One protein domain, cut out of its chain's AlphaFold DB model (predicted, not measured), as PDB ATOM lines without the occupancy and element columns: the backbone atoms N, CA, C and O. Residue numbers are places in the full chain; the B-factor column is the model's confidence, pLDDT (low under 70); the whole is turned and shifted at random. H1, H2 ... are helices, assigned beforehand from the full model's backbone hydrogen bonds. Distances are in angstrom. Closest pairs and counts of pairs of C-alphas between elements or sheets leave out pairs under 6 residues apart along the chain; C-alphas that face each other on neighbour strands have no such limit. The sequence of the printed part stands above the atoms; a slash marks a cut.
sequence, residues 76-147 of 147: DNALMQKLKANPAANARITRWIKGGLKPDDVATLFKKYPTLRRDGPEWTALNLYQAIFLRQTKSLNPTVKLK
ATOM      1  N   ASP A  76     -32.842  46.528  41.411       74.62
ATOM      2  CA  ASP A  76     -32.921  47.458  40.273       74.62
ATOM      3  C   ASP A  76     -32.012  46.980  39.145       74.62
ATOM      4  O   ASP A  76     -32.430  46.899  37.990       74.62
ATOM      5  N   ASN A  77     -30.789  46.569  39.490       79.75
ATOM      6  CA  ASN A  77     -29.850  46.004  38.528       79.75
ATOM      7  C   ASN A  77     -30.401  44.725  37.886       79.75
ATOM      8  O   ASN A  77     -30.299  44.568  36.670       79.75
ATOM      9  N   ALA A  78     -31.045  43.848  38.661       83.75
ATOM     10  CA  ALA A  78     -31.688  42.648  38.136       83.75
ATOM     11  C   ALA A  78     -32.869  42.976  37.203       83.75
ATOM     12  O   ALA A  78     -33.020  42.341  36.160       83.75
ATOM     13  N   LEU A  79     -33.692  43.978  37.532       83.44
ATOM     14  CA  LEU A  79     -34.782  44.438  36.663       83.44
ATOM     15  C   LEU A  79     -34.243  45.023  35.353       83.44
ATOM     16  O   LEU A  79     -34.724  44.663  34.279       83.44
ATOM     17  N   MET A  80     -33.204  45.856  35.426       82.75
ATOM     18  CA  MET A  80     -32.554  46.425  34.244       82.75
ATOM     19  C   MET A  80     -31.873  45.351  33.390       82.75
ATOM     20  O   MET A  80     -31.931  45.424  32.166       82.75
ATOM     21  N   GLN A  81     -31.271  44.330  34.004       86.69
ATOM     22  CA  GLN A  81     -30.738  43.173  33.280       86.69
ATOM     23  C   GLN A  81     -31.848  42.395  32.566       86.69
ATOM     24  O   GLN A  81     -31.691  42.084  31.389       86.69
ATOM     25  N   LYS A  82     -32.990  42.142  33.221       85.88
ATOM     26  CA  LYS A  82     -34.149  41.483  32.588       85.88
ATOM     27  C   LYS A  82     -34.704  42.289  31.412       85.88
ATOM     28  O   LYS A  82     -35.055  41.712  30.388       85.88
ATOM     29  N   LEU A  83     -34.739  43.613  31.536       85.94
ATOM     30  CA  LEU A  83     -35.131  44.525  30.460       85.94
ATOM     31  C   LEU A  83     -34.155  44.492  29.280       85.94
ATOM     32  O   LEU A  83     -34.583  44.429  28.132       85.94
ATOM     33  N   LYS A  84     -32.846  44.497  29.557       84.94
ATOM     34  CA  LYS A  84     -31.804  44.378  28.525       84.94
ATOM     35  C   LYS A  84     -31.838  43.020  27.828       84.94
ATOM     36  O   LYS A  84     -31.654  42.959  26.619       84.94
ATOM     37  N   ALA A  85     -32.098  41.951  28.578       88.06
ATOM     38  CA  ALA A  85     -32.229  40.602  28.039       88.06
ATOM     39  C   ALA A  85     -33.486  40.432  27.168       88.06
ATOM     40  O   ALA A  85     -33.508  39.568  26.296       88.06
ATOM     41  N   ASN A  86     -34.526  41.250  27.377       89.38
ATOM     42  CA  ASN A  86     -35.775  41.180  26.624       89.38
ATOM     43  C   ASN A  86     -36.103  42.518  25.926       89.38
ATOM     44  O   ASN A  86     -36.931  43.301  26.413       89.38
ATOM     45  N   PRO A  87     -35.498  42.786  24.752       88.06
ATOM     46  CA  PRO A  87     -35.695  44.043  24.031       88.06
ATOM     47  C   PRO A  87     -37.142  44.240  23.558       88.06
ATOM     48  O   PRO A  87     -37.626  45.370  23.508       88.06
ATOM     49  N   ALA A  88     -37.871  43.157  23.272       89.31
ATOM     50  CA  ALA A  88     -39.281  43.227  22.897       89.31
ATOM     51  C   ALA A  88     -40.159  43.710  24.062       89.31
ATOM     52  O   ALA A  88     -41.063  44.522  23.864       89.31
ATOM     53  N   ALA A  89     -39.891  43.245  25.288       88.56
ATOM     54  CA  ALA A  89     -40.559  43.763  26.481       88.56
ATOM     55  C   ALA A  89     -40.251  45.253  26.681       88.56
ATOM     56  O   ALA A  89     -41.175  46.028  26.921       88.56
ATOM     57  N   ASN A  90     -38.995  45.671  26.490       89.88
ATOM     58  CA  ASN A  90     -38.616  47.081  26.573       89.88
ATOM     59  C   ASN A  90     -39.407  47.949  25.577       89.88
ATOM     60  O   ASN A  90     -40.034  48.924  25.976       89.88
ATOM     61  N   ALA A  91     -39.473  47.546  24.305       91.12
ATOM     62  CA  ALA A  91     -40.214  48.284  23.280       91.12
ATOM     63  C   ALA A  91     -41.713  48.429  23.608       91.12
ATOM     64  O   ALA A  91     -42.290  49.502  23.410       91.12
ATOM     65  N   ARG A  92     -42.350  47.376  24.148       91.50
ATOM     66  CA  ARG A  92     -43.752  47.431  24.604       91.50
ATOM     67  C   ARG A  92     -43.929  48.422  25.750       91.50
ATOM     68  O   ARG A  92     -44.831  49.255  25.693       91.50
ATOM     69  N   ILE A  93     -43.044  48.371  26.741       91.62
ATOM     70  CA  ILE A  93     -43.065  49.277  27.894       91.62
ATOM     71  C   ILE A  93     -42.889  50.726  27.435       91.62
ATOM     72  O   ILE A  93     -43.703  51.578  27.788       91.62
ATOM     73  N   THR A  94     -41.907  51.009  26.574       90.75
ATOM     74  CA  THR A  94     -41.717  52.347  25.994       90.75
ATOM     75  C   THR A  94     -42.964  52.815  25.245       90.75
ATOM     76  O   THR A  94     -43.338  53.982  25.346       90.75
ATOM     77  N   ARG A  95     -43.645  51.925  24.511       92.88
ATOM     78  CA  ARG A  95     -44.894  52.262  23.816       92.88
ATOM     79  C   ARG A  95     -46.011  52.635  24.792       92.88
ATOM     80  O   ARG A  95     -46.714  53.609  24.537       92.88
ATOM     81  N   TRP A  96     -46.171  51.904  25.894       93.06
ATOM     82  CA  TRP A  96     -47.169  52.230  26.920       93.06
ATOM     83  C   TRP A  96     -46.875  53.563  27.601       93.06
ATOM     84  O   TRP A  96     -47.782  54.377  27.747       93.06
ATOM     85  N   ILE A  97     -45.606  53.824  27.918       89.75
ATOM     86  CA  ILE A  97     -45.163  55.095  28.506       89.75
ATOM     87  C   ILE A  97     -45.443  56.259  27.551       89.75
ATOM     88  O   ILE A  97     -46.029  57.256  27.962       89.75
ATOM     89  N   LYS A  98     -45.094  56.118  26.265       91.69
ATOM     90  CA  LYS A  98     -45.400  57.126  25.233       91.69
ATOM     91  C   LYS A  98     -46.901  57.365  25.075       91.69
ATOM     92  O   LYS A  98     -47.308  58.481  24.779       91.69
ATOM     93  N   GLY A  99     -47.713  56.330  25.279       90.12
ATOM     94  CA  GLY A  99     -49.172  56.426  25.292       90.12
ATOM     95  C   GLY A  99     -49.766  56.955  26.601       90.12
ATOM     96  O   GLY A  99     -50.986  57.011  26.707       90.12
ATOM     97  N   GLY A 100     -48.949  57.293  27.604       89.81
ATOM     98  CA  GLY A 100     -49.417  57.760  28.913       89.81
ATOM     99  C   GLY A 100     -50.136  56.696  29.750       89.81
ATOM    100  O   GLY A 100     -50.799  57.037  30.727       89.81
ATOM    101  N   LEU A 101     -50.022  55.416  29.386       90.94
ATOM    102  CA  LEU A 101     -50.724  54.315  30.044       90.94
ATOM    103  C   LEU A 101     -50.012  53.916  31.338       90.94
ATOM    104  O   LEU A 101     -48.827  53.549  31.326       90.94
ATOM    105  N   LYS A 102     -50.743  53.917  32.457       92.19
ATOM    106  CA  LYS A 102     -50.231  53.365  33.714       92.19
ATOM    107  C   LYS A 102     -50.280  51.835  33.674       92.19
ATOM    108  O   LYS A 102     -51.076  51.262  32.928       92.19
ATOM    109  N   PRO A 103     -49.457  51.142  34.478       90.81
ATOM    110  CA  PRO A 103     -49.474  49.682  34.504       90.81
ATOM    111  C   PRO A 103     -50.856  49.106  34.839       90.81
ATOM    112  O   PRO A 103     -51.240  48.074  34.294       90.81
ATOM    113  N   ASP A 104     -51.624  49.784  35.693       91.69
ATOM    114  CA  ASP A 104     -52.984  49.369  36.044       91.69
ATOM    115  C   ASP A 104     -53.930  49.453  34.838       91.69
ATOM    116  O   ASP A 104     -54.685  48.514  34.579       91.69
ATOM    117  N   ASP A 105     -53.816  50.508  34.026       92.62
ATOM    118  CA  ASP A 105     -54.600  50.668  32.798       92.62
ATOM    119  C   ASP A 105     -54.287  49.538  31.809       92.62
ATOM    120  O   ASP A 105     -55.195  48.895  31.278       92.62
ATOM    121  N   VAL A 106     -53.002  49.217  31.623       91.06
ATOM    122  CA  VAL A 106     -52.570  48.099  30.764       91.06
ATOM    123  C   VAL A 106     -53.107  46.760  31.289       91.06
ATOM    124  O   VAL A 106     -53.578  45.932  30.506       91.06
ATOM    125  N   ALA A 107     -53.118  46.553  32.609       90.38
ATOM    126  CA  ALA A 107     -53.685  45.351  33.214       90.38
ATOM    127  C   ALA A 107     -55.199  45.234  32.964       90.38
ATOM    128  O   ALA A 107     -55.697  44.142  32.676       90.38
ATOM    129  N   THR A 108     -55.945  46.343  33.041       91.56
ATOM    130  CA  THR A 108     -57.382  46.341  32.708       91.56
ATOM    131  C   THR A 108     -57.635  46.065  31.228       91.56
ATOM    132  O   THR A 108     -58.571  45.335  30.903       91.56
ATOM    133  N   LEU A 109     -56.775  46.567  30.338       90.38
ATOM    134  CA  LEU A 109     -56.796  46.253  28.910       90.38
ATOM    135  C   LEU A 109     -56.619  44.753  28.671       90.38
ATOM    136  O   LEU A 109     -57.417  44.158  27.954       90.38
ATOM    137  N   PHE A 110     -55.643  44.112  29.315       89.81
ATOM    138  CA  PHE A 110     -55.404  42.677  29.125       89.81
ATOM    139  C   PHE A 110     -56.549  41.801  29.629       89.81
ATOM    140  O   PHE A 110     -56.842  40.779  29.014       89.81
ATOM    141  N   LYS A 111     -57.261  42.214  30.684       87.31
ATOM    142  CA  LYS A 111     -58.465  41.501  31.150       87.31
ATOM    143  C   LYS A 111     -59.579  41.447  30.096       87.31
ATOM    144  O   LYS A 111     -60.381  40.522  30.133       87.31
ATOM    145  N   LYS A 112     -59.623  42.402  29.158       90.38
ATOM    146  CA  LYS A 112     -60.596  42.416  28.051       90.38
ATOM    147  C   LYS A 112     -60.245  41.432  26.930       90.38
ATOM    148  O   LYS A 112     -61.104  41.140  26.105       90.38
ATOM    149  N   TYR A 113     -59.018  40.910  26.904       86.69
ATOM    150  CA  TYR A 113     -58.535  39.978  25.885       86.69
ATOM    151  C   TYR A 113     -58.166  38.630  26.521       86.69
ATOM    152  O   TYR A 113     -56.992  38.377  26.804       86.69
ATOM    153  N   PRO A 114     -59.144  37.730  26.731       80.69
ATOM    154  CA  PRO A 114     -58.913  36.430  27.368       80.69
ATOM    155  C   PRO A 114     -58.020  35.486  26.545       80.69
ATOM    156  O   PRO A 114     -57.545  34.480  27.061       80.69
ATOM    157  N   THR A 115     -57.755  35.814  25.279       86.25
ATOM    158  CA  THR A 115     -56.821  35.090  24.405       86.25
ATOM    159  C   THR A 115     -55.353  35.294  24.787       86.25
ATOM    160  O   THR A 115     -54.495  34.508  24.382       86.25
ATOM    161  N   LEU A 116     -55.038  36.326  25.577       85.56
ATOM    162  CA  LEU A 116     -53.684  36.573  26.057       85.56
ATOM    163  C   LEU A 116     -53.324  35.574  27.156       85.56
ATOM    164  O   LEU A 116     -53.881  35.595  28.255       85.56
ATOM    165  N   ARG A 117     -52.331  34.728  26.884       87.12
ATOM    166  CA  ARG A 117     -51.796  33.789  27.878       87.12
ATOM    167  C   ARG A 117     -51.163  34.570  29.028       87.12
ATOM    168  O   ARG A 117     -50.336  35.440  28.778       87.12
ATOM    169  N   ARG A 118     -51.492  34.218  30.276       83.69
ATOM    170  CA  ARG A 118     -50.925  34.863  31.477       83.69
ATOM    171  C   ARG A 118     -49.403  34.781  31.573       83.69
ATOM    172  O   ARG A 118     -48.789  35.698  32.098       83.69
ATOM    173  N   ASP A 119     -48.805  33.731  31.024       84.31
ATOM    174  CA  ASP A 119     -47.345  33.565  30.977       84.31
ATOM    175  C   ASP A 119     -46.739  34.098  29.669       84.31
ATOM    176  O   ASP A 119     -45.583  33.842  29.336       84.31
ATOM    177  N   GLY A 120     -47.538  34.828  28.890       88.12
ATOM    178  CA  GLY A 120     -47.151  35.372  27.603       88.12
ATOM    179  C   GLY A 120     -46.145  36.526  27.697       88.12
ATOM    180  O   GLY A 120     -45.917  37.125  28.759       88.12
ATOM    181  N   PRO A 121     -45.550  36.896  26.552       89.00
ATOM    182  CA  PRO A 121     -44.610  38.009  26.470       89.00
ATOM    183  C   PRO A 121     -45.244  39.365  26.846       89.00
ATOM    184  O   PRO A 121     -44.544  40.286  27.268       89.00
ATOM    185  N   GLU A 122     -46.564  39.503  26.729       89.44
ATOM    186  CA  GLU A 122     -47.319  40.701  27.104       89.44
ATOM    187  C   GLU A 122     -47.407  40.855  28.624       89.44
ATOM    188  O   GLU A 122     -47.074  41.909  29.167       89.44
ATOM    189  N   TRP A 123     -47.808  39.791  29.320       90.12
ATOM    190  CA  TRP A 123     -47.931  39.780  30.776       90.12
ATOM    191  C   TRP A 123     -46.574  39.863  31.471       90.12
ATOM    192  O   TRP A 123     -46.439  40.558  32.476       90.12
ATOM    193  N   THR A 124     -45.536  39.236  30.915       90.44
ATOM    194  CA  THR A 124     -44.165  39.398  31.427       90.44
ATOM    195  C   THR A 124     -43.671  40.841  31.292       90.44
ATOM    196  O   THR A 124     -43.075  41.368  32.234       90.44
ATOM    197  N   ALA A 125     -43.971  41.520  30.179       91.31
ATOM    198  CA  ALA A 125     -43.677  42.944  30.017       91.31
ATOM    199  C   ALA A 125     -44.479  43.816  31.000       91.31
ATOM    200  O   ALA A 125     -43.922  44.743  31.586       91.31
ATOM    201  N   LEU A 126     -45.754  43.493  31.243       92.19
ATOM    202  CA  LEU A 126     -46.581  44.179  32.239       92.19
ATOM    203  C   LEU A 126     -46.026  44.016  33.661       92.19
ATOM    204  O   LEU A 126     -45.911  45.002  34.384       92.19
ATOM    205  N   ASN A 127     -45.622  42.805  34.045       90.56
ATOM    206  CA  ASN A 127     -45.039  42.536  35.362       90.56
ATOM    207  C   ASN A 127     -43.732  43.318  35.567       90.56
ATOM    208  O   ASN A 127     -43.503  43.886  36.637       90.56
ATOM    209  N   LEU A 128     -42.883  43.391  34.535       90.25
ATOM    210  CA  LEU A 128     -41.679  44.225  34.561       90.25
ATOM    211  C   LEU A 128     -42.033  45.711  34.686       90.25
ATOM    212  O   LEU A 128     -41.428  46.411  35.499       90.25
ATOM    213  N   TYR A 129     -43.033  46.183  33.939       91.25
ATOM    214  CA  TYR A 129     -43.485  47.571  34.008       91.25
ATOM    215  C   TYR A 129     -44.009  47.937  35.398       91.25
ATOM    216  O   TYR A 129     -43.591  48.946  35.964       91.25
ATOM    217  N   GLN A 130     -44.854  47.087  35.987       90.44
ATOM    218  CA  GLN A 130     -45.364  47.250  37.349       90.44
ATOM    219  C   GLN A 130     -44.235  47.287  38.379       90.44
ATOM    220  O   GLN A 130     -44.225  48.167  39.238       90.44
ATOM    221  N   ALA A 131     -43.260  46.377  38.284       87.44
ATOM    222  CA  ALA A 131     -42.129  46.343  39.208       87.44
ATOM    223  C   ALA A 131     -41.315  47.650  39.172       87.44
ATOM    224  O   ALA A 131     -40.962  48.189  40.223       87.44
ATOM    225  N   ILE A 132     -41.062  48.187  37.976       86.44
ATOM    226  CA  ILE A 132     -40.339  49.454  37.793       86.44
ATOM    227  C   ILE A 132     -41.177  50.631  38.297       86.44
ATOM    228  O   ILE A 132     -40.675  51.483  39.029       86.44
ATOM    229  N   PHE A 133     -42.466  50.659  37.964       86.25
ATOM    230  CA  PHE A 133     -43.376  51.729  38.356       86.25
ATOM    231  C   PHE A 133     -43.582  51.796  39.876       86.25
ATOM    232  O   PHE A 133     -43.540  52.874  40.470       86.25
ATOM    233  N   LEU A 134     -43.736  50.651  40.547       82.81
ATOM    234  CA  LEU A 134     -43.841  50.584  42.009       82.81
ATOM    235  C   LEU A 134     -42.571  51.087  42.689       82.81
ATOM    236  O   LEU A 134     -42.642  51.768  43.707       82.81
ATOM    237  N   ARG A 135     -41.406  50.791  42.115       77.12
ATOM    238  CA  ARG A 135     -40.134  51.323  42.602       77.12
ATOM    239  C   ARG A 135     -40.032  52.829  42.423       77.12
ATOM    240  O   ARG A 135     -39.566  53.503  43.330       77.12
ATOM    241  N   GLN A 136     -40.492  53.369  41.303       76.06
ATOM    242  CA  GLN A 136     -40.500  54.815  41.082       76.06
ATOM    243  C   GLN A 136     -41.449  55.547  42.033       76.06
ATOM    244  O   GLN A 136     -41.097  56.596  42.558       76.06
ATOM    245  N   THR A 137     -42.634  54.984  42.264       74.31
ATOM    246  CA  THR A 137     -43.696  55.619  43.056       74.31
ATOM    247  C   THR A 137     -43.536  55.429  44.562       74.31
ATOM    248  O   THR A 137     -43.901  56.321  45.320       74.31
ATOM    249  N   LYS A 138     -42.991  54.290  45.011       66.19
ATOM    250  CA  LYS A 138     -42.806  53.969  46.438       66.19
ATOM    251  C   LYS A 138     -41.374  54.164  46.942       66.19
ATOM    252  O   LYS A 138     -41.127  53.975  48.130       66.19
ATOM    253  N   SER A 139     -40.417  54.514  46.080       57.91
ATOM    254  CA  SER A 139     -39.078  54.881  46.549       57.91
ATOM    255  C   SER A 139     -39.107  56.282  47.156       57.91
ATOM    256  O   SER A 139     -39.450  57.244  46.476       57.91
ATOM    257  N   LEU A 140     -38.646  56.409  48.406       49.66
ATOM    258  CA  LEU A 140     -38.368  57.702  49.048       49.66
ATOM    259  C   LEU A 140     -37.323  58.543  48.281       49.66
ATOM    260  O   LEU A 140     -37.185  59.727  48.558       49.66
ATOM    261  N   ASN A 141     -36.593  57.949  47.326       50.69
ATOM    262  CA  ASN A 141     -35.696  58.630  46.390       50.69
ATOM    263  C   ASN A 141     -35.763  57.937  45.010       50.69
ATOM    264  O   ASN A 141     -35.107  56.906  44.819       50.69
ATOM    265  N   PRO A 142     -36.563  58.421  44.044       53.16
ATOM    266  CA  PRO A 142     -36.701  57.777  42.738       53.16
ATOM    267  C   PRO A 142     -35.404  57.916  41.924       53.16
ATOM    268  O   PRO A 142     -35.135  58.944  41.309       53.16
ATOM    269  N   THR A 143     -34.579  56.868  41.917       53.78
ATOM    270  CA  THR A 143     -33.300  56.818  41.185       53.78
ATOM    271  C   THR A 143     -33.451  56.420  39.718       53.78
ATOM    272  O   THR A 143     -32.540  56.639  38.925       53.78
ATOM    273  N   VAL A 144     -34.598  55.865  39.323       53.56
ATOM    274  CA  VAL A 144     -34.839  55.391  37.956       53.56
ATOM    275  C   VAL A 144     -35.880  56.286  37.302       53.56
ATOM    276  O   VAL A 144     -37.053  56.208  37.641       53.56
ATOM    277  N   LYS A 145     -35.481  57.126  36.344       54.53
ATOM    278  CA  LYS A 145     -36.425  57.808  35.445       54.53
ATOM    279  C   LYS A 145     -36.517  56.999  34.156       54.53
ATOM    280  O   LYS A 145     -35.499  56.780  33.504       54.53
ATOM    281  N   LEU A 146     -37.721  56.551  33.808       52.03
ATOM    282  CA  LEU A 146     -37.996  56.051  32.464       52.03
ATOM    283  C   LEU A 146     -38.023  57.281  31.545       52.03
ATOM    284  O   LEU A 146     -38.846  58.170  31.756       52.03
ATOM    285  N   LYS A 147     -37.066  57.374  30.622       50.22
ATOM    286  CA  LYS A 147     -37.060  58.361  29.535       50.22
ATOM    287  C   LYS A 147     -37.546  57.693  28.258       50.22
ATOM    288  O   LYS A 147     -37.177  56.512  28.058       50.22
TER     289      LYS A 147
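AT A GLANCE: This is residues 76 to 147 of the 147 residues of the protein "Avirulence (Avh) protein" of Phytophthora megakarya (UniProt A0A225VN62). A long helix, H4, runs through the body, with H2 crossing it at a steep tilt, H3 folded back beside it and H1 on the other side from H3, more loosely attached. Residues 111 to 117 and 137 to 142 stick out, and after them the tail turns back. The printed part has 72 residues with four named helices, H1 to H4 in chain order, and no named strand; the class is all helix. It is compact, with a radius of gyration of the C-alphas of 12.2 A, and elongated, spanning 38 by 24 by 19 A.

IN THESE COORDINATES: Find C-alpha 76 at (-32.921, 47.458, 40.273); here H1, residues 76 to 85, begins and runs 14.0 A. H2 follows as residues 87 to 98, 16.3 A long, then H3 as residues 103 to 111. From C-alpha 121 at (-44.610, 38.009, 26.470), H4 runs 25.6 A to C-alpha 138 at (-42.806, 53.969, 46.438).

HOW THE PARTS SIT: Start at the hub, H4, which touches H1, H2 and H3. Residues 89 to 93 of H2 touch it, the same way at a steep tilt of 56 degrees; the closest C-alphas, of Ala 89 and Ala 125, are 4.8 A apart. H3 and H4 form a helical hairpin, opposite ways at a shallow tilt of 28 degrees, closest at the C-alphas of Pro 103 and Gln 130, 5.6 A. H1 only just touches H4, with 3 pairs of C-alphas within 8 A, the closest those of Leu 79 and Leu 128 at 7.2 A. H1 and H3 are apart. In H1, H2, H3 and H4 every O i to N i+4 pair is within hydrogen-bond range.

THE WHOLE: Look at Thr 115 and Asn 141: their C-alphas, 38.5 A apart, are the two farthest apart. The printed part has no cut and no long link. Confidence is low, under 70, at residues 138 to 147.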